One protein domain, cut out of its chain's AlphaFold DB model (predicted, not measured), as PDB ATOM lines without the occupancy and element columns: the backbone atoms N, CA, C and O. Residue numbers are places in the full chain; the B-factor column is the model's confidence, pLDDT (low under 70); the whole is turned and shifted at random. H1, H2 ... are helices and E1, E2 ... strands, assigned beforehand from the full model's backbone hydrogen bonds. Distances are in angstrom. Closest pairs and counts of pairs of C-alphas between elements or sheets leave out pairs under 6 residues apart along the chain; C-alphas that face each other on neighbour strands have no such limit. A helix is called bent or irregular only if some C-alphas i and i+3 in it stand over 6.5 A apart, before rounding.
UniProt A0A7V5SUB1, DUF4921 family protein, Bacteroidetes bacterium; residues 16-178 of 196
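This is residues 16 to 178 of the 196 residues of the protein "DUF4921 family protein" of Bacteroidetes bacterium (UniProt A0A7V5SUB1). One twisted sheet of five strands forms the core, with the long helix H3 along one face and H2 across the other; H5 covers the E1 and E2 part of the sheet and meets residues 93 to 98 of H3 about perpendicular, with its own residues 155 to 162. H1 lies off the sheet near the beginning of H2, and the little helix H4 lies at the far end of an arm of chain between E5 and H5. The printed part has 163 residues, with the order H1 H2 E1 E2 E3 H3 E4 E5 H4 H5; the sheet runs E1 E2 E3 E5 E4, antiparallel throughout, and the class is mixed, helices and strands. It is compact, with a radius of gyration of the C-alphas of 15.9 A and spans of 44 by 44 by 28 A.

H1, residues 16 to 26, is close to but not clearly touching H2, residues 30 to 41, about perpendicular at 89 degrees; the closest C-alphas are those of Leu 24 and Leu 30, 5.8 A apart. H2 is irregular, but only just: C-alphas 34 and 37 are 6.6 A apart. E1, residues 45 to 48, E2, residues 52 to 57, and E3, residues 64 to 69, form a meander, each strand the antiparallel neighbour of the one before; N 54 and O 47 are 2.7 A apart, N 68 and O 53 2.8 A. H2 is on the sheet at a height of 9.7 A, across E2 at 77 degrees on the local plane. On the opposite face is H3, residues 81 to 98, at a height of 8.6 A, along E3 at 11 degrees on the local plane. E4, residues 104 to 109, is an edge strand; E5, residues 122 to 127, lies between it and E3, with N 67 and O 123 2.8 A apart and N 124 and O 107 2.8 A apart. E3, H3 and E4 make a split strand-helix-strand unit, two strands running the same way with E5 between them, and its crossover is right-handed. H4, residues 134 to 139, is not on the sheet. H5, residues 148 to 164, is on it at a height of 7.3 A and touches H3 about perpendicular at 77 degrees, the C-alphas of Ala 97 and Leu 158 5.1 A apart. The sheet has helices on both faces, H3 and H5 on one and H2 on the other, in three layers. In H3, H4 and H5 every O i to N i+4 pair is within hydrogen-bond range; in H1 6 of 7 are, in H2 6 of 8.

H1 begins at C-alpha 16, (-49.690, -35.144, 3.304). H3 measures 25.6 A from first to last C-alpha, and H5 24.3 A, ending at C-alpha 164, (-27.129, -54.862, -20.586).

The C-alphas of Asn 138 and Gly 166 are the two farthest apart, 45.7 A. The printed part has no cut; the links E3 to H3 and E4 to E5 are long. No printed residue is under 70 in pLDDT.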
ATOM      1  N   GLN A  16     -49.618 -34.674   4.688       88.56
ATOM      2  CA  GLN A  16     -49.690 -35.144   3.304       88.56
ATOM      3  C   GLN A  16     -50.702 -36.290   3.141       88.56
ATOM      4  O   GLN A  16     -51.531 -36.241   2.238       88.56
ATOM      5  N   MET A  17     -50.658 -37.298   4.018       91.81
ATOM      6  CA  MET A  17     -51.571 -38.443   3.975       91.81
ATOM      7  C   MET A  17     -53.019 -38.006   4.223       91.81
ATOM      8  O   MET A  17     -53.917 -38.430   3.503       91.81
ATOM      9  N   GLU A  18     -53.253 -37.102   5.177       92.88
ATOM     10  CA  GLU A  18     -54.590 -36.546   5.422       92.88
ATOM     11  C   GLU A  18     -55.152 -35.793   4.210       92.88
ATOM     12  O   GLU A  18     -56.346 -35.872   3.915       92.88
ATOM     13  N   GLY A  19     -54.308 -35.019   3.521       93.56
ATOM     14  CA  GLY A  19     -54.685 -34.317   2.295       93.56
ATOM     15  C   GLY A  19     -55.009 -35.287   1.160       93.56
ATOM     16  O   GLY A  19     -56.050 -35.159   0.521       93.56
ATOM     17  N   GLU A  20     -54.159 -36.293   0.954       93.50
ATOM     18  CA  GLU A  20     -54.373 -37.327  -0.061       93.50
ATOM     19  C   GLU A  20     -55.658 -38.121   0.192       93.50
ATOM     20  O   GLU A  20     -56.436 -38.321  -0.736       93.50
ATOM     21  N   ILE A  21     -55.932 -38.519   1.439       93.56
ATOM     22  CA  ILE A  21     -57.160 -39.246   1.786       93.56
ATOM     23  C   ILE A  21     -58.400 -38.380   1.543       93.56
ATOM     24  O   ILE A  21     -59.379 -38.878   0.991       93.56
ATOM     25  N   ARG A  22     -58.363 -37.081   1.876       94.38
ATOM     26  CA  ARG A  22     -59.475 -36.153   1.592       94.38
ATOM     27  C   ARG A  22     -59.825 -36.081   0.106       94.38
ATOM     28  O   ARG A  22     -61.006 -36.018  -0.233       94.38
ATOM     29  N   GLU A  23     -58.828 -36.108  -0.774       94.81
ATOM     30  CA  GLU A  23     -59.063 -36.145  -2.221       94.81
ATOM     31  C   GLU A  23     -59.472 -37.539  -2.707       94.81
ATOM     32  O   GLU A  23     -60.360 -37.668  -3.548       94.81
ATOM     33  N   LEU A  24     -58.911 -38.592  -2.115       93.75
ATOM     34  CA  LEU A  24     -59.259 -39.976  -2.423       93.75
ATOM     35  C   LEU A  24     -60.727 -40.301  -2.104       93.75
ATOM     36  O   LEU A  24     -61.349 -41.077  -2.827       93.75
ATOM     37  N   VAL A  25     -61.305 -39.682  -1.065       92.38
ATOM     38  CA  VAL A  25     -62.744 -39.791  -0.753       92.38
ATOM     39  C   VAL A  25     -63.602 -39.316  -1.929       92.38
ATOM     40  O   VAL A  25     -64.632 -39.916  -2.227       92.38
ATOM     41  N   LYS A  26     -63.178 -38.248  -2.611       94.75
ATOM     42  CA  LYS A  26     -63.892 -37.677  -3.762       94.75
ATOM     43  C   LYS A  26     -63.608 -38.457  -5.044       94.75
ATOM     44  O   LYS A  26     -64.484 -38.578  -5.895       94.75
ATOM     45  N   ASN A  27     -62.390 -38.975  -5.180       94.62
ATOM     46  CA  ASN A  27     -61.935 -39.722  -6.343       94.62
ATOM     47  C   ASN A  27     -61.170 -40.989  -5.918       94.62
ATOM     48  O   ASN A  27     -59.950 -40.945  -5.750       94.62
ATOM     49  N   PRO A  28     -61.835 -42.154  -5.828       93.62
ATOM     50  CA  PRO A  28     -61.169 -43.411  -5.481       93.62
ATOM     51  C   PRO A  28     -60.055 -43.828  -6.456       93.62
ATOM     52  O   PRO A  28     -59.188 -44.623  -6.097       93.62
ATOM     53  N   ASN A  29     -60.047 -43.296  -7.683       95.25
ATOM     54  CA  ASN A  29     -59.050 -43.591  -8.711       95.25
ATOM     55  C   ASN A  29     -57.917 -42.541  -8.788       95.25
ATOM     56  O   ASN A  29     -57.148 -42.544  -9.751       95.25
ATOM     57  N   LEU A  30     -57.786 -41.681  -7.765       96.19
ATOM     58  CA  LEU A  30     -56.847 -40.551  -7.690       96.19
ATOM     59  C   LEU A  30     -55.428 -40.875  -8.192       96.19
ATOM     60  O   LEU A  30     -54.896 -40.163  -9.039       96.19
ATOM     61  N   TYR A  31     -54.814 -41.954  -7.694       96.69
ATOM     62  CA  TYR A  31     -53.420 -42.294  -8.006       96.69
ATOM     63  C   TYR A  31     -53.233 -42.814  -9.434       96.69
ATOM     64  O   TYR A  31     -52.173 -42.614 -10.027       96.69
ATOM     65  N   ASN A  32     -54.248 -43.465 -10.014       97.44
ATOM     66  CA  ASN A  32     -54.197 -43.767 -11.440       97.44
ATOM     67  C   ASN A  32     -54.349 -42.479 -12.246       97.44
ATOM     68  O   ASN A  32     -53.541 -42.241 -13.126       97.44
ATOM     69  N   GLU A  33     -55.350 -41.650 -11.955       96.00
ATOM     70  CA  GLU A  33     -55.664 -40.470 -12.766       96.00
ATOM     71  C   GLU A  33     -54.530 -39.439 -12.779       96.00
ATOM     72  O   GLU A  33     -54.021 -39.103 -13.850       96.00
ATOM     73  N   PHE A  34     -54.087 -38.997 -11.601       95.19
ATOM     74  CA  PHE A  34     -53.085 -37.936 -11.467       95.19
ATOM     75  C   PHE A  34     -51.642 -38.445 -11.428       95.19
ATOM     76  O   PHE A  34     -50.719 -37.662 -11.635       95.19
ATOM     77  N   GLY A  35     -51.438 -39.741 -11.177       95.94
ATOM     78  CA  GLY A  35     -50.119 -40.367 -11.176       95.94
ATOM     79  C   GLY A  35     -49.850 -41.103 -12.484       95.94
ATOM     80  O   GLY A  35     -49.276 -40.562 -13.430       95.94
ATOM     81  N   VAL A  36     -50.257 -42.371 -12.541       97.31
ATOM     82  CA  VAL A  36     -49.786 -43.291 -13.587       97.31
ATOM     83  C   VAL A  36     -50.382 -43.003 -14.966       97.31
ATOM     84  O   VAL A  36     -49.651 -43.011 -15.950       97.31
ATOM     85  N   ASN A  37     -51.675 -42.695 -15.071       97.94
ATOM     86  CA  ASN A  37     -52.304 -42.328 -16.344       97.94
ATOM     87  C   ASN A  37     -51.730 -41.014 -16.868       97.94
ATOM     88  O   ASN A  37     -51.392 -40.932 -18.045       97.94
ATOM     89  N   PHE A  38     -51.549 -40.019 -15.994       97.44
ATOM     90  CA  PHE A  38     -50.856 -38.789 -16.362       97.44
ATOM     91  C   PHE A  38     -49.465 -39.091 -16.941       97.44
ATOM     92  O   PHE A  38     -49.117 -38.575 -18.004       97.44
ATOM     93  N   ALA A  39     -48.695 -39.973 -16.300       97.69
ATOM     94  CA  ALA A  39     -47.387 -40.379 -16.802       97.69
ATOM     95  C   ALA A  39     -47.459 -41.112 -18.152       97.69
ATOM     96  O   ALA A  39     -46.634 -40.843 -19.023       97.69
ATOM     97  N   ILE A  40     -48.455 -41.980 -18.359       96.94
ATOM     98  CA  ILE A  40     -48.710 -42.633 -19.654       96.94
ATOM     99  C   ILE A  40     -48.944 -41.574 -20.741       96.94
ATOM    100  O   ILE A  40     -48.288 -41.608 -21.781       96.94
ATOM    101  N   TYR A  41     -49.841 -40.615 -20.501       97.00
ATOM    102  CA  TYR A  41     -50.214 -39.604 -21.497       97.00
ATOM    103  C   TYR A  41     -49.095 -38.608 -21.811       97.00
ATOM    104  O   TYR A  41     -49.069 -38.049 -22.904       97.00
ATOM    105  N   ASN A  42     -48.155 -38.413 -20.884       97.00
ATOM    106  CA  ASN A  42     -47.058 -37.454 -21.017       97.00
ATOM    107  C   ASN A  42     -45.687 -38.119 -21.235       97.00
ATOM    108  O   ASN A  42     -44.663 -37.453 -21.118       97.00
ATOM    109  N   SER A  43     -45.644 -39.418 -21.561       96.44
ATOM    110  CA  SER A  43     -44.396 -40.166 -21.807       96.44
ATOM    111  C   SER A  43     -43.391 -40.129 -20.639       96.44
ATOM    112  O   SER A  43     -42.181 -40.063 -20.839       96.44
ATOM    113  N   LEU A  44     -43.890 -40.200 -19.401       98.19
ATOM    114  CA  LEU A  44     -43.092 -40.177 -18.163       98.19
ATOM    115  C   LEU A  44     -42.921 -41.574 -17.532       98.19
ATOM    116  O   LEU A  44     -42.633 -41.695 -16.340       98.19
ATOM    117  N   LEU A  45     -43.131 -42.633 -18.315       98.38
ATOM    118  CA  LEU A  45     -42.960 -44.025 -17.892       98.38
ATOM    119  C   LEU A  45     -41.474 -44.388 -17.848       98.38
ATOM    120  O   LEU A  45     -40.777 -44.240 -18.845       98.38
ATOM    121  N   VAL A  46     -41.009 -44.899 -16.707       98.56
ATOM    122  CA  VAL A  46     -39.594 -45.235 -16.494       98.56
ATOM    123  C   VAL A  46     -39.361 -46.733 -16.635       98.56
ATOM    124  O   VAL A  46     -38.559 -47.162 -17.462       98.56
ATOM    125  N   ALA A  47     -40.056 -47.541 -15.835       98.62
ATOM    126  CA  ALA A  47     -39.868 -48.986 -15.832       98.62
ATOM    127  C   ALA A  47     -41.114 -49.731 -15.354       98.62
ATOM    128  O   ALA A  47     -41.937 -49.180 -14.629       98.62
ATOM    129  N   GLU A  48     -41.255 -50.997 -15.724       98.62
ATOM    130  CA  GLU A  48     -42.398 -51.820 -15.337       98.62
ATOM    131  C   GLU A  48     -42.030 -53.303 -15.262       98.62
ATOM    132  O   GLU A  48     -41.271 -53.824 -16.080       98.62
ATOM    133  N   ASN A  49     -42.639 -53.999 -14.305       98.31
ATOM    134  CA  ASN A  49     -42.781 -55.451 -14.325       98.31
ATOM    135  C   ASN A  49     -44.246 -55.840 -14.047       98.31
ATOM    136  O   ASN A  49     -45.150 -54.995 -14.046       98.31
ATOM    137  N   ASP A  50     -44.506 -57.125 -13.827       97.88
ATOM    138  CA  ASP A  50     -45.868 -57.627 -13.625       97.88
ATOM    139  C   ASP A  50     -46.546 -57.054 -12.367       97.88
ATOM    140  O   ASP A  50     -47.767 -56.903 -12.340       97.88
ATOM    141  N   PHE A  51     -45.766 -56.659 -11.357       98.38
ATOM    142  CA  PHE A  51     -46.265 -56.281 -10.032       98.38
ATOM    143  C   PHE A  51     -46.164 -54.788  -9.725       98.38
ATOM    144  O   PHE A  51     -46.852 -54.309  -8.823       98.38
ATOM    145  N   ALA A  52     -45.331 -54.044 -10.448       98.50
ATOM    146  CA  ALA A  52     -45.032 -52.654 -10.139       98.50
ATOM    147  C   ALA A  52     -44.755 -51.816 -11.394       98.50
ATOM    148  O   ALA A  52     -44.421 -52.339 -12.461       98.50
ATOM    149  N   ILE A  53     -44.895 -50.500 -11.253       98.75
ATOM    150  CA  ILE A  53     -44.602 -49.516 -12.299       98.75
ATOM    151  C   ILE A  53     -43.863 -48.314 -11.712       98.75
ATOM    152  O   ILE A  53     -44.231 -47.815 -10.653       98.75
ATOM    153  N   ALA A  54     -42.820 -47.857 -12.395       98.69
ATOM    154  CA  ALA A  54     -42.021 -46.694 -12.046       98.69
ATOM    155  C   ALA A  54     -42.264 -45.557 -13.046       98.69
ATOM    156  O   ALA A  54     -42.242 -45.779 -14.261       98.69
ATOM    157  N   ILE A  55     -42.456 -44.341 -12.539       98.69
ATOM    158  CA  ILE A  55     -42.711 -43.131 -13.332       98.69
ATOM    159  C   ILE A  55     -41.850 -41.964 -12.845       98.69
ATOM    160  O   ILE A  55     -41.509 -41.886 -11.662       98.69
ATOM    161  N   ALA A  56     -41.527 -41.030 -13.739       97.94
ATOM    162  CA  ALA A  56     -40.993 -39.727 -13.357       97.94
ATOM    163  C   ALA A  56     -42.159 -38.848 -12.880       97.94
ATOM    164  O   ALA A  56     -42.901 -38.283 -13.683       97.94
ATOM    165  N   GLU A  57     -42.362 -38.790 -11.565       96.00
ATOM    166  CA  GLU A  57     -43.552 -38.182 -10.974       96.00
ATOM    167  C   GLU A  57     -43.393 -36.670 -10.784       96.00
ATOM    168  O   GLU A  57     -42.334 -36.165 -10.393       96.00
ATOM    169  N   ILE A  58     -44.473 -35.938 -11.054       93.38
ATOM    170  CA  ILE A  58     -44.531 -34.478 -10.944       93.38
ATOM    171  C   ILE A  58     -45.081 -34.033  -9.581       93.38
ATOM    172  O   ILE A  58     -45.594 -34.834  -8.810       93.38
ATOM    173  N   GLY A  59     -44.985 -32.735  -9.277       90.00
ATOM    174  CA  GLY A  59     -45.549 -32.161  -8.043       90.00
ATOM    175  C   GLY A  59     -44.675 -32.324  -6.793       90.00
ATOM    176  O   GLY A  59     -45.068 -31.906  -5.705       90.00
ATOM    177  N   HIS A  60     -43.470 -32.879  -6.936       91.38
ATOM    178  CA  HIS A  60     -42.509 -33.037  -5.843       91.38
ATOM    179  C   HIS A  60     -41.536 -31.864  -5.735       91.38
ATOM    180  O   HIS A  60     -41.186 -31.219  -6.720       91.38
ATOM    181  N   ARG A  61     -41.019 -31.644  -4.519       90.00
ATOM    182  CA  ARG A  61     -39.979 -30.632  -4.235       90.00
ATOM    183  C   ARG A  61     -38.649 -30.916  -4.943       90.00
ATOM    184  O   ARG A  61     -37.856 -30.005  -5.150       90.00
ATOM    185  N   TYR A  62     -38.401 -32.182  -5.261       92.94
ATOM    186  CA  TYR A  62     -37.183 -32.686  -5.885       92.94
ATOM    187  C   TYR A  62     -37.550 -33.533  -7.110       92.94
ATOM    188  O   TYR A  62     -38.653 -34.092  -7.129       92.94
ATOM    189  N   PRO A  63     -36.648 -33.695  -8.099       95.19
ATOM    190  CA  PRO A  63     -36.830 -34.709  -9.132       95.19
ATOM    191  C   PRO A  63     -37.076 -36.066  -8.471       95.19
ATOM    192  O   PRO A  63     -36.326 -36.466  -7.581       95.19
ATOM    193  N   THR A  64     -38.158 -36.737  -8.858       96.75
ATOM    194  CA  THR A  64     -38.646 -37.919  -8.146       96.75
ATOM    195  C   THR A  64     -39.006 -39.021  -9.125       96.75
ATOM    196  O   THR A  64     -39.749 -38.795 -10.080       96.75
ATOM    197  N   VAL A  65     -38.502 -40.224  -8.858       98.31
ATOM    198  CA  VAL A  65     -39.013 -41.455  -9.465       98.31
ATOM    199  C   VAL A  65     -39.950 -42.107  -8.457       98.31
ATOM    200  O   VAL A  65     -39.533 -42.436  -7.346       98.31
ATOM    201  N   ALA A  66     -41.214 -42.273  -8.830       98.50
ATOM    202  CA  ALA A  66     -42.216 -42.935  -8.007       98.50
ATOM    203  C   ALA A  66     -42.439 -44.358  -8.506       98.50
ATOM    204  O   ALA A  66     -42.678 -44.563  -9.693       98.50
ATOM    205  N   ILE A  67     -42.374 -45.329  -7.602       98.75
ATOM    206  CA  ILE A  67     -42.617 -46.745  -7.877       98.75
ATOM    207  C   ILE A  67     -43.916 -47.136  -7.185       98.75
ATOM    208  O   ILE A  67     -44.005 -47.058  -5.964       98.75
ATOM    209  N   TYR A  68     -44.904 -47.568  -7.957       98.62
ATOM    210  CA  TYR A  68     -46.229 -47.955  -7.491       98.62
ATOM    211  C   TYR A  68     -46.432 -49.465  -7.584       98.62
ATOM    212  O   TYR A  68     -46.180 -50.064  -8.631       98.62
ATOM    213  N   SER A  69     -46.978 -50.060  -6.522       98.50
ATOM    214  CA  SER A  69     -47.521 -51.416  -6.561       98.50
ATOM    215  C   SER A  69     -48.797 -51.446  -7.399       98.50
ATOM    216  O   SER A  69     -49.701 -50.628  -7.219       98.50
ATOM    217  N   LYS A  70     -48.900 -52.433  -8.291       98.00
ATOM    218  CA  LYS A  70     -50.118 -52.718  -9.056       98.00
ATOM    219  C   LYS A  70     -51.142 -53.515  -8.252       98.00
ATOM    220  O   LYS A  70     -52.260 -53.699  -8.731       98.00
ATOM    221  N   SER A  71     -50.789 -54.004  -7.065       97.31
ATOM    222  CA  SER A  71     -51.672 -54.840  -6.253       97.31
ATOM    223  C   SER A  71     -52.961 -54.116  -5.850       97.31
ATOM    224  O   SER A  71     -53.049 -52.888  -5.826       97.31
ATOM    225  N   TYR A  72     -53.981 -54.899  -5.501       96.06
ATOM    226  CA  TYR A  72     -55.158 -54.389  -4.793       96.06
ATOM    227  C   TYR A  72     -54.893 -54.177  -3.291       96.06
ATOM    228  O   TYR A  72     -55.735 -53.622  -2.579       96.06
ATOM    229  N   LYS A  73     -53.757 -54.676  -2.796       95.56
ATOM    230  CA  LYS A  73     -53.342 -54.594  -1.399       95.56
ATOM    231  C   LYS A  73     -52.656 -53.263  -1.141       95.56
ATOM    232  O   LYS A  73     -51.834 -52.806  -1.932       95.56
ATOM    233  N   GLY A  74     -53.022 -52.639  -0.031       94.38
ATOM    234  CA  GLY A  74     -52.589 -51.283   0.280       94.38
ATOM    235  C   GLY A  74     -51.314 -51.238   1.104       94.38
ATOM    236  O   GLY A  74     -50.658 -50.202   1.120       94.38
ATOM    237  N   ARG A  75     -50.969 -52.335   1.795       95.19
ATOM    238  CA  ARG A  75     -49.896 -52.374   2.799       95.19
ATOM    239  C   ARG A  75     -48.821 -53.402   2.442       95.19
ATOM    240  O   ARG A  75     -49.181 -54.502   2.019       95.19
ATOM    241  N   PRO A  76     -47.518 -53.111   2.629       95.38
ATOM    242  CA  PRO A  76     -46.440 -54.028   2.249       95.38
ATOM    243  C   PRO A  76     -46.583 -55.439   2.837       95.38
ATOM    244  O   PRO A  76     -46.366 -56.418   2.136       95.38
ATOM    245  N   ASN A  77     -47.028 -55.557   4.091       94.56
ATOM    246  CA  ASN A  77     -47.214 -56.836   4.785       94.56
ATOM    247  C   ASN A  77     -48.388 -57.682   4.260       94.56
ATOM    248  O   ASN A  77     -48.490 -58.856   4.598       94.56
ATOM    249  N   GLU A  78     -49.288 -57.102   3.466       96.06
ATOM    250  CA  GLU A  78     -50.390 -57.834   2.837       96.06
ATOM    251  C   GLU A  78     -49.948 -58.490   1.516       96.06
ATOM    252  O   GLU A  78     -50.604 -59.424   1.044       96.06
ATOM    253  N   HIS A  79     -48.874 -57.991   0.887       97.69
ATOM    254  CA  HIS A  79     -48.402 -58.418  -0.435       97.69
ATOM    255  C   HIS A  79     -47.861 -59.856  -0.406       97.69
ATOM    256  O   HIS A  79     -47.354 -60.326   0.608       97.69
ATOM    257  N   SER A  80     -48.000 -60.577  -1.521       98.25
ATOM    258  CA  SER A  80     -47.358 -61.882  -1.689       98.25
ATOM    259  C   SER A  80     -45.846 -61.716  -1.854       98.25
ATOM    260  O   SER A  80     -45.348 -60.622  -2.136       98.25
ATOM    261  N   ASN A  81     -45.103 -62.813  -1.727       98.31
ATOM    262  CA  ASN A  81     -43.652 -62.788  -1.905       98.31
ATOM    263  C   ASN A  81     -43.253 -62.329  -3.317       98.31
ATOM    264  O   ASN A  81     -42.271 -61.607  -3.474       98.31
ATOM    265  N   GLU A  82     -44.028 -62.697  -4.337       98.12
ATOM    266  CA  GLU A  82     -43.813 -62.292  -5.728       98.12
ATOM    267  C   GLU A  82     -44.079 -60.797  -5.916       98.12
ATOM    268  O   GLU A  82     -43.281 -60.104  -6.544       98.12
ATOM    269  N   GLU A  83     -45.153 -60.278  -5.312       98.38
ATOM    270  CA  GLU A  83     -45.473 -58.852  -5.345       98.38
ATOM    271  C   GLU A  83     -44.379 -58.018  -4.646       98.38
ATOM    272  O   GLU A  83     -43.929 -57.001  -5.183       98.38
ATOM    273  N   ILE A  84     -43.891 -58.476  -3.484       98.44
ATOM    274  CA  ILE A  84     -42.768 -57.852  -2.765       98.44
ATOM    275  C   ILE A  84     -41.492 -57.904  -3.612       98.44
ATOM    276  O   ILE A  84     -40.789 -56.898  -3.726       98.44
ATOM    277  N   ARG A  85     -41.194 -59.048  -4.244       98.19
ATOM    278  CA  ARG A  85     -40.031 -59.194  -5.130       98.19
ATOM    279  C   ARG A  85     -40.122 -58.258  -6.328       98.19
ATOM    280  O   ARG A  85     -39.125 -57.630  -6.664       98.19
ATOM    281  N   GLY A  86     -41.300 -58.114  -6.931       98.12
ATOM    282  CA  GLY A  86     -41.520 -57.211  -8.056       98.12
ATOM    283  C   GLY A  86     -41.314 -55.739  -7.691       98.12
ATOM    284  O   GLY A  86     -40.647 -55.015  -8.430       98.12
ATOM    285  N   MET A  87     -41.801 -55.302  -6.527       98.38
ATOM    286  CA  MET A  87     -41.493 -53.965  -6.003       98.38
ATOM    287  C   MET A  87     -39.990 -53.800  -5.740       98.38
ATOM    288  O   MET A  87     -39.386 -52.816  -6.170       98.38
ATOM    289  N   SER A  88     -39.365 -54.791  -5.098       98.00
ATOM    290  CA  SER A  88     -37.929 -54.781  -4.808       98.00
ATOM    291  C   SER A  88     -37.067 -54.747  -6.071       98.00
ATOM    292  O   SER A  88     -36.028 -54.091  -6.054       98.00
ATOM    293  N   ASP A  89     -37.469 -55.429  -7.146       98.25
ATOM    294  CA  ASP A  89     -36.762 -55.441  -8.431       98.25
ATOM    295  C   ASP A  89     -36.688 -54.039  -9.038       98.25
ATOM    296  O   ASP A  89     -35.620 -53.630  -9.493       98.25
ATOM    297  N   LEU A  90     -37.790 -53.279  -9.009       98.44
ATOM    298  CA  LEU A  90     -37.791 -51.908  -9.522       98.44
ATOM    299  C   LEU A  90     -37.012 -50.957  -8.613       98.44
ATOM    300  O   LEU A  90     -36.228 -50.161  -9.120       98.44
ATOM    301  N   VAL A  91     -37.161 -51.059  -7.288       97.94
ATOM    302  CA  VAL A  91     -36.381 -50.237  -6.339       97.94
ATOM    303  C   VAL A  91     -34.883 -50.466  -6.539       97.94
ATOM    304  O   VAL A  91     -34.123 -49.506  -6.672       97.94
ATOM    305  N   HIS A  92     -34.465 -51.732  -6.622       97.50
ATOM    306  CA  HIS A  92     -33.083 -52.114  -6.917       97.50
ATOM    307  C   HIS A  92     -32.622 -51.549  -8.260       97.50
ATOM    308  O   HIS A  92     -31.554 -50.950  -8.330       97.50
ATOM    309  N   ALA A  93     -33.437 -51.669  -9.310       98.12
ATOM    310  CA  ALA A  93     -33.078 -51.173 -10.631       98.12
ATOM    311  C   ALA A  93     -32.850 -49.654 -10.658       98.12
ATOM    312  O   ALA A  93     -31.857 -49.202 -11.230       98.12
ATOM    313  N   ILE A  94     -33.711 -48.871  -9.995       98.00
ATOM    314  CA  ILE A  94     -33.534 -47.416  -9.905       98.00
ATOM    315  C   ILE A  94     -32.263 -47.060  -9.124       98.00
ATOM    316  O   ILE A  94     -31.495 -46.214  -9.576       98.00
ATOM    317  N   HIS A  95     -31.982 -47.724  -7.998       96.56
ATOM    318  CA  HIS A  95     -30.739 -47.487  -7.250       96.56
ATOM    319  C   HIS A  95     -29.486 -47.907  -8.028       96.56
ATOM    320  O   HIS A  95     -28.479 -47.201  -7.990       96.56
ATOM    321  N   CYS A  96     -29.542 -49.003  -8.790       95.81
ATOM    322  CA  CYS A  96     -28.462 -49.390  -9.698       95.81
ATOM    323  C   CYS A  96     -28.211 -48.333 -10.778       95.81
ATOM    324  O   CYS A  96     -27.052 -48.040 -11.064       95.81
ATOM    325  N   ALA A  97     -29.269 -47.754 -11.353       95.81
ATOM    326  CA  ALA A  97     -29.150 -46.687 -12.344       95.81
ATOM    327  C   ALA A  97     -28.574 -45.393 -11.743       95.81
ATOM    328  O   ALA A  97     -27.700 -44.777 -12.347       95.81
ATOM    329  N   LEU A  98     -29.024 -44.990 -10.551       92.88
ATOM    330  CA  LEU A  98     -28.570 -43.761  -9.885       92.88
ATOM    331  C   LEU A  98     -27.155 -43.861  -9.305       92.88
ATOM    332  O   LEU A  98     -26.459 -42.844  -9.208       92.88
ATOM    333  N   THR A  99     -26.722 -45.077  -8.962       86.56
ATOM    334  CA  THR A  99     -25.439 -45.396  -8.313       86.56
ATOM    335  C   THR A  99     -25.253 -44.701  -6.955       86.56
ATOM    336  O   THR A  99     -26.093 -43.932  -6.494       86.56
ATOM    337  N   SER A 100     -24.115 -44.936  -6.296       80.94
ATOM    338  CA  SER A 100     -23.772 -44.279  -5.027       80.94
ATOM    339  C   SER A 100     -23.415 -42.792  -5.162       80.94
ATOM    340  O   SER A 100     -23.142 -42.147  -4.155       80.94
ATOM    341  N   GLN A 101     -23.360 -42.252  -6.384       81.56
ATOM    342  CA  GLN A 101     -22.990 -40.855  -6.644       81.56
ATOM    343  C   GLN A 101     -24.178 -39.889  -6.536       81.56
ATOM    344  O   GLN A 101     -23.977 -38.677  -6.490       81.56
ATOM    345  N   THR A 102     -25.411 -40.401  -6.479       87.12
ATOM    346  CA  THR A 102     -26.610 -39.567  -6.366       87.12
ATOM    347  C   THR A 102     -27.195 -39.667  -4.966       87.12
ATOM    348  O   THR A 102     -27.687 -40.718  -4.561       87.12
ATOM    349  N   THR A 103     -27.203 -38.559  -4.227       90.88
ATOM    350  CA  THR A 103     -27.897 -38.497  -2.935       90.88
ATOM    351  C   THR A 103     -29.404 -38.567  -3.152       90.88
ATOM    352  O   THR A 103     -29.970 -37.769  -3.907       90.88
ATOM    353  N   VAL A 104     -30.074 -39.482  -2.452       93.38
ATOM    354  CA  VAL A 104     -31.527 -39.654  -2.534       93.38
ATOM    355  C   VAL A 104     -32.168 -39.782  -1.161       93.38
ATOM    356  O   VAL A 104     -31.572 -40.324  -0.234       93.38
ATOM    357  N   ASN A 105     -33.419 -39.341  -1.066       94.06
ATOM    358  CA  ASN A 105     -34.335 -39.819  -0.037       94.06
ATOM    359  C   ASN A 105     -35.208 -40.920  -0.643       94.06
ATOM    360  O   ASN A 105     -35.775 -40.726  -1.719       94.06
ATOM    361  N   GLU A 106     -35.341 -42.045   0.053       95.38
ATOM    362  CA  GLU A 106     -36.286 -43.110  -0.288       95.38
ATOM    363  C   GLU A 106     -37.424 -43.093   0.737       95.38
ATOM    364  O   GLU A 106     -37.204 -43.353   1.918       95.38
ATOM    365  N   GLU A 107     -38.636 -42.765   0.297       94.94
ATOM    366  CA  GLU A 107     -39.791 -42.534   1.171       94.94
ATOM    367  C   GLU A 107     -40.923 -43.498   0.806       94.94
ATOM    368  O   GLU A 107     -41.329 -43.582  -0.352       94.94
ATOM    369  N   TRP A 108     -41.422 -44.251   1.787       95.31
ATOM    370  CA  TRP A 108     -42.427 -45.292   1.577       95.31
ATOM    371  C   TRP A 108     -43.788 -44.811   2.064       95.31
ATOM    372  O   TRP A 108     -43.928 -44.381   3.207       95.31
ATOM    373  N   TYR A 109     -44.797 -44.942   1.210       95.25
ATOM    374  CA  TYR A 109     -46.177 -44.581   1.506       95.25
ATOM    375  C   TYR A 109     -47.078 -45.770   1.215       95.25
ATOM    376  O   TYR A 109     -46.925 -46.450   0.202       95.25
ATOM    377  N   TYR A 110     -48.019 -46.035   2.104       95.06
ATOM    378  CA  TYR A 110     -48.959 -47.139   1.986       95.06
ATOM    379  C   TYR A 110     -50.219 -46.823   2.793       95.06
ATOM    380  O   TYR A 110     -50.282 -45.796   3.470       95.06
ATOM    381  N   THR A 111     -51.236 -47.679   2.698       94.44
ATOM    382  CA  THR A 111     -52.517 -47.446   3.383       94.44
ATOM    383  C   THR A 111     -52.325 -47.441   4.907       94.44
ATOM    384  O   THR A 111     -51.889 -48.468   5.443       94.44
ATOM    385  N   PRO A 112     -52.682 -46.357   5.629       92.50
ATOM    386  CA  PRO A 112     -52.652 -46.343   7.093       92.50
ATOM    387  C   PRO A 112     -53.459 -47.501   7.687       92.50
ATOM    388  O   PRO A 112     -54.445 -47.942   7.092       92.50
ATOM    389  N   PHE A 113     -53.035 -48.048   8.825       89.00
ATOM    390  CA  PHE A 113     -53.646 -49.259   9.395       89.00
ATOM    391  C   PHE A 113     -55.132 -49.070   9.753       89.00
ATOM    392  O   PHE A 113     -55.924 -49.995   9.602       89.00
ATOM    393  N   ASP A 114     -55.499 -47.857  10.147       91.12
ATOM    394  CA  ASP A 114     -56.819 -47.392  10.572       91.12
ATOM    395  C   ASP A 114     -57.631 -46.716   9.450       91.12
ATOM    396  O   ASP A 114     -58.801 -46.383   9.643       91.12
ATOM    397  N   SER A 115     -57.060 -46.544   8.254       90.69
ATOM    398  CA  SER A 115     -57.792 -45.996   7.107       90.69
ATOM    399  C   SER A 115     -58.669 -47.056   6.435       90.69
ATOM    400  O   SER A 115     -58.197 -48.127   6.042       90.69
ATOM    401  N   ILE A 116     -59.939 -46.707   6.205       88.81
ATOM    402  CA  ILE A 116     -60.857 -47.467   5.339       88.81
ATOM    403  C   ILE A 116     -60.660 -47.153   3.846       88.81
ATOM    404  O   ILE A 116     -61.096 -47.922   2.991       88.81
ATOM    405  N   TYR A 117     -59.990 -46.042   3.520       91.38
ATOM    406  CA  TYR A 117     -59.671 -45.656   2.147       91.38
ATOM    407  C   TYR A 117     -58.296 -46.199   1.762       91.38
ATOM    408  O   TYR A 117     -57.283 -45.869   2.387       91.38
ATOM    409  N   LYS A 118     -58.262 -47.038   0.722       92.62
ATOM    410  CA  LYS A 118     -57.037 -47.691   0.253       92.62
ATOM    411  C   LYS A 118     -56.217 -46.783  -0.649       92.62
ATOM    412  O   LYS A 118     -56.705 -46.308  -1.670       92.62
ATOM    413  N   THR A 119     -54.944 -46.640  -0.315       95.31
ATOM    414  CA  THR A 119     -53.900 -46.065  -1.166       95.31
ATOM    415  C   THR A 119     -52.987 -47.196  -1.663       95.31
ATOM    416  O   THR A 119     -52.793 -48.186  -0.949       95.31
ATOM    417  N   PRO A 120     -52.415 -47.115  -2.876       97.00
ATOM    418  CA  PRO A 120     -51.424 -48.092  -3.305       97.00
ATOM    419  C   PRO A 120     -50.155 -47.957  -2.454       97.00
ATOM    420  O   PRO A 120     -49.752 -46.843  -2.104       97.00
ATOM    421  N   TRP A 121     -49.481 -49.077  -2.182       98.06
ATOM    422  CA  TRP A 121     -48.099 -49.016  -1.712       98.06
ATOM    423  C   TRP A 121     -47.239 -48.381  -2.807       98.06
ATOM    424  O   TRP A 121     -47.210 -48.860  -3.944       98.06
ATOM    425  N   ARG A 122     -46.553 -47.293  -2.465       97.81
ATOM    426  CA  ARG A 122     -45.632 -46.589  -3.350       97.81
ATOM    427  C   ARG A 122     -44.349 -46.196  -2.631       97.81
ATOM    428  O   ARG A 122     -44.343 -45.954  -1.424       97.81
ATOM    429  N   ILE A 123     -43.271 -46.105  -3.393       98.38
ATOM    430  CA  ILE A 123     -41.956 -45.675  -2.927       98.38
ATOM    431  C   ILE A 123     -41.514 -44.502  -3.790       98.38
ATOM    432  O   ILE A 123     -41.508 -44.599  -5.015       98.38
ATOM    433  N   LEU A 124     -41.144 -43.399  -3.150       98.00
ATOM    434  CA  LEU A 124     -40.623 -42.211  -3.808       98.00
ATOM    435  C   LEU A 124     -39.108 -42.169  -3.639       98.00
ATOM    436  O   LEU A 124     -38.614 -42.102  -2.515       98.00
ATOM    437  N   ILE A 125     -38.380 -42.171  -4.750       97.38
ATOM    438  CA  ILE A 125     -36.932 -41.957  -4.784       97.38
ATOM    439  C   ILE A 125     -36.701 -40.511  -5.222       97.38
ATOM    440  O   ILE A 125     -36.827 -40.175  -6.401       97.38
ATOM    441  N   LYS A 126     -36.413 -39.639  -4.251       95.62
ATOM    442  CA  LYS A 126     -36.271 -38.188  -4.431       95.62
ATOM    443  C   LYS A 126     -34.799 -37.804  -4.527       95.62
ATOM    444  O   LYS A 126     -34.067 -37.936  -3.549       95.62
ATOM    445  N   LEU A 127     -34.373 -37.287  -5.676       94.00
ATOM    446  CA  LEU A 127     -32.988 -36.898  -5.941       94.00
ATOM    447  C   LEU A 127     -32.665 -35.573  -5.237       94.00
ATOM    448  O   LEU A 127     -33.145 -34.504  -5.618       94.00
ATOM    449  N   ARG A 128     -31.813 -35.626  -4.211       90.19
ATOM    450  CA  ARG A 128     -31.406 -34.484  -3.374       90.19
ATOM    451  C   ARG A 128     -30.274 -33.683  -4.020       90.19
ATOM    452  O   ARG A 128     -29.268 -33.390  -3.386       90.19
ATOM    453  N   ILE A 129     -30.457 -33.329  -5.287       84.50
ATOM    454  CA  ILE A 129     -29.461 -32.601  -6.088       84.50
ATOM    455  C   ILE A 129     -29.486 -31.084  -5.854       84.50
ATOM    456  O   ILE A 129     -28.529 -30.401  -6.194       84.50
ATOM    457  N   ASN A 130     -30.558 -30.563  -5.246       78.88
ATOM    458  CA  ASN A 130     -30.690 -29.146  -4.913       78.88
ATOM    459  C   ASN A 130     -30.692 -28.943  -3.399       78.88
ATOM    460  O   ASN A 130     -31.318 -29.706  -2.655       78.88
ATOM    461  N   ILE A 131     -30.060 -27.858  -2.957       75.69
ATOM    462  CA  ILE A 131     -30.097 -27.388  -1.572       75.69
ATOM    463  C   ILE A 131     -31.113 -26.239  -1.521       75.69
ATOM    464  O   ILE A 131     -30.843 -25.196  -2.113       75.69
ATOM    465  N   PRO A 132     -32.279 -26.410  -0.862       71.81
ATOM    466  CA  PRO A 132     -33.230 -25.317  -0.687       71.81
ATOM    467  C   PRO A 132     -32.568 -24.147   0.037       71.81
ATOM    468  O   PRO A 132     -31.907 -24.353   1.057       71.81
ATOM    469  N   ALA A 133     -32.766 -22.935  -0.470       76.31
ATOM    470  CA  ALA A 133     -32.247 -21.714   0.123       76.31
ATOM    471  C   ALA A 133     -33.386 -20.896   0.760       76.31
ATOM    472  O   ALA A 133     -34.509 -21.373   0.961       76.31
ATOM    473  N   GLY A 134     -33.089 -19.644   1.120       77.81
ATOM    474  CA  GLY A 134     -34.040 -18.761   1.802       77.81
ATOM    475  C   GLY A 134     -35.333 -18.520   1.015       77.81
ATOM    476  O   GLY A 134     -36.390 -18.358   1.624       77.81
ATOM    477  N   PHE A 135     -35.285 -18.552  -0.321       84.38
ATOM    478  CA  PHE A 135     -36.473 -18.376  -1.154       84.38
ATOM    479  C   PHE A 135     -37.457 -19.540  -0.987       84.38
ATOM    480  O   PHE A 135     -38.615 -19.314  -0.627       84.38
ATOM    481  N   GLU A 136     -37.002 -20.780  -1.179       84.19
ATOM    482  CA  GLU A 136     -37.842 -21.974  -1.061       84.19
ATOM    483  C   GLU A 136     -38.329 -22.172   0.380       84.19
ATOM    484  O   GLU A 136     -39.474 -22.569   0.616       84.19
ATOM    485  N   GLY A 137     -37.471 -21.863   1.360       78.56
ATOM    486  CA  GLY A 137     -37.797 -21.948   2.782       78.56
ATOM    487  C   GLY A 137     -38.967 -21.046   3.178       78.56
ATOM    488  O   GLY A 137     -39.894 -21.517   3.851       78.56
ATOM    489  N   ASN A 138     -38.942 -19.792   2.716       80.88
ATOM    490  CA  ASN A 138     -39.912 -18.759   3.089       80.88
ATOM    491  C   ASN A 138     -41.189 -18.795   2.246       80.88
ATOM    492  O   ASN A 138     -42.276 -18.620   2.786       80.88
ATOM    493  N   THR A 139     -41.082 -19.027   0.936       85.44
ATOM    494  CA  THR A 139     -42.236 -18.935   0.021       85.44
ATOM    495  C   THR A 139     -42.966 -20.258  -0.173       85.44
ATOM    496  O   THR A 139     -44.106 -20.262  -0.630       85.44
ATOM    497  N   LYS A 140     -42.311 -21.388   0.135       83.62
ATOM    498  CA  LYS A 140     -42.762 -22.740  -0.243       83.62
ATOM    499  C   LYS A 140     -42.935 -22.932  -1.758       83.62
ATOM    500  O   LYS A 140     -43.558 -23.904  -2.179       83.62
ATOM    501  N   ILE A 141     -42.357 -22.049  -2.575       83.06
ATOM    502  CA  ILE A 141     -42.212 -22.232  -4.019       83.06
ATOM    503  C   ILE A 141     -40.908 -22.993  -4.245       83.06
ATOM    504  O   ILE A 141     -39.853 -22.563  -3.787       83.06
ATOM    505  N   TYR A 142     -40.982 -24.128  -4.938       84.00
ATOM    506  CA  TYR A 142     -39.832 -24.993  -5.199       84.00
ATOM    507  C   TYR A 142     -39.458 -24.948  -6.679       84.00
ATOM    508  O   TYR A 142     -40.324 -25.085  -7.542       84.00
ATOM    509  N   ILE A 143     -38.166 -24.786  -6.965       81.81
ATOM    510  CA  ILE A 143     -37.630 -24.792  -8.328       81.81
ATOM    511  C   ILE A 143     -36.912 -26.120  -8.560       81.81
ATOM    512  O   ILE A 143     -35.999 -26.491  -7.819       81.81
ATOM    513  N   ASN A 144     -37.317 -26.835  -9.609       83.50
ATOM    514  CA  ASN A 144     -36.638 -28.039 -10.061       83.50
ATOM    515  C   ASN A 144     -35.933 -27.762 -11.405       83.50
ATOM    516  O   ASN A 144     -36.619 -27.509 -12.396       83.50
ATOM    517  N   PRO A 145     -34.588 -27.805 -11.470       83.31
ATOM    518  CA  PRO A 145     -33.838 -27.550 -12.695       83.31
ATOM    519  C   PRO A 145     -33.940 -28.703 -13.703       83.31
ATOM    520  O   PRO A 145     -33.606 -28.525 -14.875       83.31
ATOM    521  N   ILE A 146     -34.397 -29.885 -13.274       90.81
ATOM    522  CA  ILE A 146     -34.586 -31.048 -14.139       90.81
ATOM    523  C   ILE A 146     -36.078 -31.214 -14.412       90.81
ATOM    524  O   ILE A 146     -36.870 -31.441 -13.496       90.81
ATOM    525  N   SER A 147     -36.463 -31.128 -15.687       93.31
ATOM    526  CA  SER A 147     -37.835 -31.438 -16.086       93.31
ATOM    527  C   SER A 147     -38.130 -32.935 -15.901       93.31
ATOM    528  O   SER A 147     -37.219 -33.758 -16.035       93.31
ATOM    529  N   PRO A 148     -39.392 -33.324 -15.652       94.62
ATOM    530  CA  PRO A 148     -39.778 -34.732 -15.532       94.62
ATOM    531  C   PRO A 148     -39.372 -35.572 -16.749       94.62
ATOM    532  O   PRO A 148     -38.900 -36.691 -16.592       94.62
ATOM    533  N   GLU A 149     -39.474 -35.008 -17.955       96.62
ATOM    534  CA  GLU A 149     -39.042 -35.654 -19.199       96.62
ATOM    535  C   GLU A 149     -37.526 -35.903 -19.228       96.62
ATOM    536  O   GLU A 149     -37.086 -37.008 -19.540       96.62
ATOM    537  N   LYS A 150     -36.713 -34.903 -18.851       96.31
ATOM    538  CA  LYS A 150     -35.252 -35.060 -18.778       96.31
ATOM    539  C   LYS A 150     -34.861 -36.119 -17.753       96.31
ATOM    540  O   LYS A 150     -33.993 -36.937 -18.043       96.31
ATOM    541  N   LEU A 151     -35.518 -36.127 -16.589       95.88
ATOM    542  CA  LEU A 151     -35.323 -37.164 -15.577       95.88
ATOM    543  C   LEU A 151     -35.682 -38.544 -16.141       95.88
ATOM    544  O   LEU A 151     -34.874 -39.460 -16.057       95.88
ATOM    545  N   CYS A 152     -36.865 -38.683 -16.739       97.44
ATOM    546  CA  CYS A 152     -37.344 -39.934 -17.320       97.44
ATOM    547  C   CYS A 152     -36.353 -40.496 -18.349       97.44
ATOM    548  O   CYS A 152     -35.919 -41.642 -18.228       97.44
ATOM    549  N   ASN A 153     -35.945 -39.669 -19.316       97.62
ATOM    550  CA  ASN A 153     -35.032 -40.059 -20.386       97.62
ATOM    551  C   ASN A 153     -33.666 -40.498 -19.845       97.62
ATOM    552  O   ASN A 153     -33.146 -41.530 -20.268       97.62
ATOM    553  N   GLU A 154     -33.106 -39.747 -18.895       96.50
ATOM    554  CA  GLU A 154     -31.801 -40.069 -18.317       96.50
ATOM    555  C   GLU A 154     -31.847 -41.361 -17.494       96.50
ATOM    556  O   GLU A 154     -30.984 -42.223 -17.652       96.50
ATOM    557  N   ILE A 155     -32.887 -41.556 -16.677       97.44
ATOM    558  CA  ILE A 155     -33.048 -42.799 -15.912       97.44
ATOM    559  C   ILE A 155     -33.278 -43.990 -16.845       97.44
ATOM    560  O   ILE A 155     -32.665 -45.032 -16.638       97.44
ATOM    561  N   CYS A 156     -34.092 -43.853 -17.897       98.38
ATOM    562  CA  CYS A 156     -34.278 -44.923 -18.880       98.38
ATOM    563  C   CYS A 156     -32.953 -45.313 -19.543       98.38
ATOM    564  O   CYS A 156     -32.643 -46.499 -19.626       98.38
ATOM    565  N   ARG A 157     -32.149 -44.327 -19.967       98.00
ATOM    566  CA  ARG A 157     -30.820 -44.553 -20.554       98.00
ATOM    567  C   ARG A 157     -29.926 -45.358 -19.608       98.00
ATOM    568  O   ARG A 157     -29.382 -46.382 -20.006       98.00
ATOM    569  N   LEU A 158     -29.833 -44.933 -18.347       97.38
ATOM    570  CA  LEU A 158     -29.042 -45.619 -17.321       97.38
ATOM    571  C   LEU A 158     -29.574 -47.026 -17.012       97.38
ATOM    572  O   LEU A 158     -28.786 -47.939 -16.777       97.38
ATOM    573  N   LEU A 159     -30.897 -47.222 -17.037       98.31
ATOM    574  CA  LEU A 159     -31.523 -48.529 -16.841       98.31
ATOM    575  C   LEU A 159     -31.163 -49.517 -17.955       98.31
ATOM    576  O   LEU A 159     -30.880 -50.675 -17.650       98.31
ATOM    577  N   PHE A 160     -31.131 -49.076 -19.218       98.31
ATOM    578  CA  PHE A 160     -30.640 -49.911 -20.321       98.31
ATOM    579  C   PHE A 160     -29.177 -50.312 -20.083       98.31
ATOM    580  O   PHE A 160     -28.872 -51.504 -20.105       98.31
ATOM    581  N   ASP A 161     -28.312 -49.356 -19.722       97.12
ATOM    582  CA  ASP A 161     -26.891 -49.620 -19.458       97.12
ATOM    583  C   ASP A 161     -26.681 -50.677 -18.353       97.12
ATOM    584  O   ASP A 161     -25.812 -51.545 -18.468       97.12
ATOM    585  N   VAL A 162     -27.445 -50.618 -17.253       97.31
ATOM    586  CA  VAL A 162     -27.317 -51.597 -16.154       97.31
ATOM    587  C   VAL A 162     -27.996 -52.932 -16.466       97.31
ATOM    588  O   VAL A 162     -27.546 -53.967 -15.966       97.31
ATOM    589  N   ARG A 163     -29.039 -52.942 -17.310       97.69
ATOM    590  CA  ARG A 163     -29.678 -54.174 -17.799       97.69
ATOM    591  C   ARG A 163     -28.750 -54.947 -18.725       97.69
ATOM    592  O   ARG A 163     -28.597 -56.150 -18.536       97.69
ATOM    593  N   ASP A 164     -28.079 -54.259 -19.642       97.19
ATOM    594  CA  ASP A 164     -27.129 -54.862 -20.586       97.19
ATOM    595  C   ASP A 164     -25.908 -55.452 -19.867       97.19
ATOM    596  O   ASP A 164     -25.357 -56.472 -20.279       97.19
ATOM    597  N   LYS A 165     -25.533 -54.870 -18.722       97.12
ATOM    598  CA  LYS A 165     -24.507 -55.409 -17.812       97.12
ATOM    599  C   LYS A 165     -24.999 -56.571 -16.938       97.12
ATOM    600  O   LYS A 165     -24.215 -57.107 -16.159       97.12
ATOM    601  N   GLY A 166     -26.277 -56.945 -17.016       97.50
ATOM    602  CA  GLY A 166     -26.867 -58.024 -16.218       97.50
ATOM    603  C   GLY A 166     -27.031 -57.704 -14.728       97.50
ATOM    604  O   GLY A 166     -27.138 -58.624 -13.922       97.50
ATOM    605  N   LEU A 167     -27.042 -56.423 -14.341       97.31
ATOM    606  CA  LEU A 167     -27.128 -55.995 -12.934       97.31
ATOM    607  C   LEU A 167     -28.566 -55.922 -12.402       97.31
ATOM    608  O   LEU A 167     -28.783 -55.850 -11.189       97.31
ATOM    609  N   ILE A 168     -29.547 -55.914 -13.306       97.81
ATOM    610  CA  ILE A 168     -30.977 -55.867 -12.992       97.81
ATOM    611  C   ILE A 168     -31.717 -56.973 -13.746       97.81
ATOM    612  O   ILE A 168     -31.206 -57.545 -14.711       97.81
ATOM    613  N   ASN A 169     -32.938 -57.284 -13.311       96.12
ATOM    614  CA  ASN A 169     -33.756 -58.314 -13.941       96.12
ATOM    615  C   ASN A 169     -34.030 -57.975 -15.422       96.12
ATOM    616  O   ASN A 169     -34.611 -56.936 -15.738       96.12
ATOM    617  N   LYS A 170     -33.647 -58.885 -16.329       96.06
ATOM    618  CA  LYS A 170     -33.787 -58.727 -17.789       96.06
ATOM    619  C   LYS A 170     -35.232 -58.552 -18.271       96.06
ATOM    620  O   LYS A 170     -35.439 -58.060 -19.373       96.06
ATOM    621  N   ASN A 171     -36.211 -58.959 -17.463       96.00
ATOM    622  CA  ASN A 171     -37.632 -58.869 -17.800       96.00
ATOM    623  C   ASN A 171     -38.256 -57.510 -17.427       96.00
ATOM    624  O   ASN A 171     -39.436 -57.298 -17.702       96.00
ATOM    625  N   ILE A 172     -37.503 -56.601 -16.791       98.19
ATOM    626  CA  ILE A 172     -37.973 -55.235 -16.532       98.19
ATOM    627  C   ILE A 172     -38.096 -54.512 -17.870       98.19
ATOM    628  O   ILE A 172     -37.106 -54.358 -18.585       98.19
ATOM    629  N   LYS A 173     -39.306 -54.048 -18.178       98.56
ATOM    630  CA  LYS A 173     -39.599 -53.190 -19.327       98.56
ATOM    631  C   LYS A 173     -39.154 -51.773 -19.003       98.56
ATOM    632  O   LYS A 173     -39.458 -51.297 -17.914       98.56
ATOM    633  N   ILE A 174     -38.462 -51.105 -19.919       98.69
ATOM    634  CA  ILE A 174     -37.910 -49.758 -19.720       98.69
ATOM    635  C   ILE A 174     -38.490 -48.786 -20.752       98.69
ATOM    636  O   ILE A 174     -38.540 -49.082 -21.948       98.69
ATOM    637  N   GLY A 175     -38.912 -47.603 -20.297       97.25
ATOM    638  CA  GLY A 175     -39.397 -46.517 -21.148       97.25
ATOM    639  C   GLY A 175     -40.487 -46.964 -22.122       97.25
ATOM    640  O   GLY A 175     -41.588 -47.335 -21.723       97.25
ATOM    641  N   LYS A 176     -40.167 -46.973 -23.422       95.50
ATOM    642  CA  LYS A 176     -41.097 -47.355 -24.504       95.50
ATOM    643  C   LYS A 176     -41.556 -48.818 -24.463       95.50
ATOM    644  O   LYS A 176     -42.528 -49.155 -25.130       95.50
ATOM    645  N   GLU A 177     -40.866 -49.684 -23.724       97.31
ATOM    646  CA  GLU A 177     -41.265 -51.087 -23.549       97.31
ATOM    647  C   GLU A 177     -42.414 -51.247 -22.535       97.31
ATOM    648  O   GLU A 177     -43.053 -52.299 -22.493       97.31
ATOM    649  N   VAL A 178     -42.657 -50.232 -21.696       97.19
ATOM    650  CA  VAL A 178     -43.680 -50.249 -20.641       97.19
ATOM    651  C   VAL A 178     -45.084 -50.242 -21.249       97.19
ATOM    652  O   VAL A 178     -45.356 -49.561 -22.238       97.19
TER     653      VAL A 178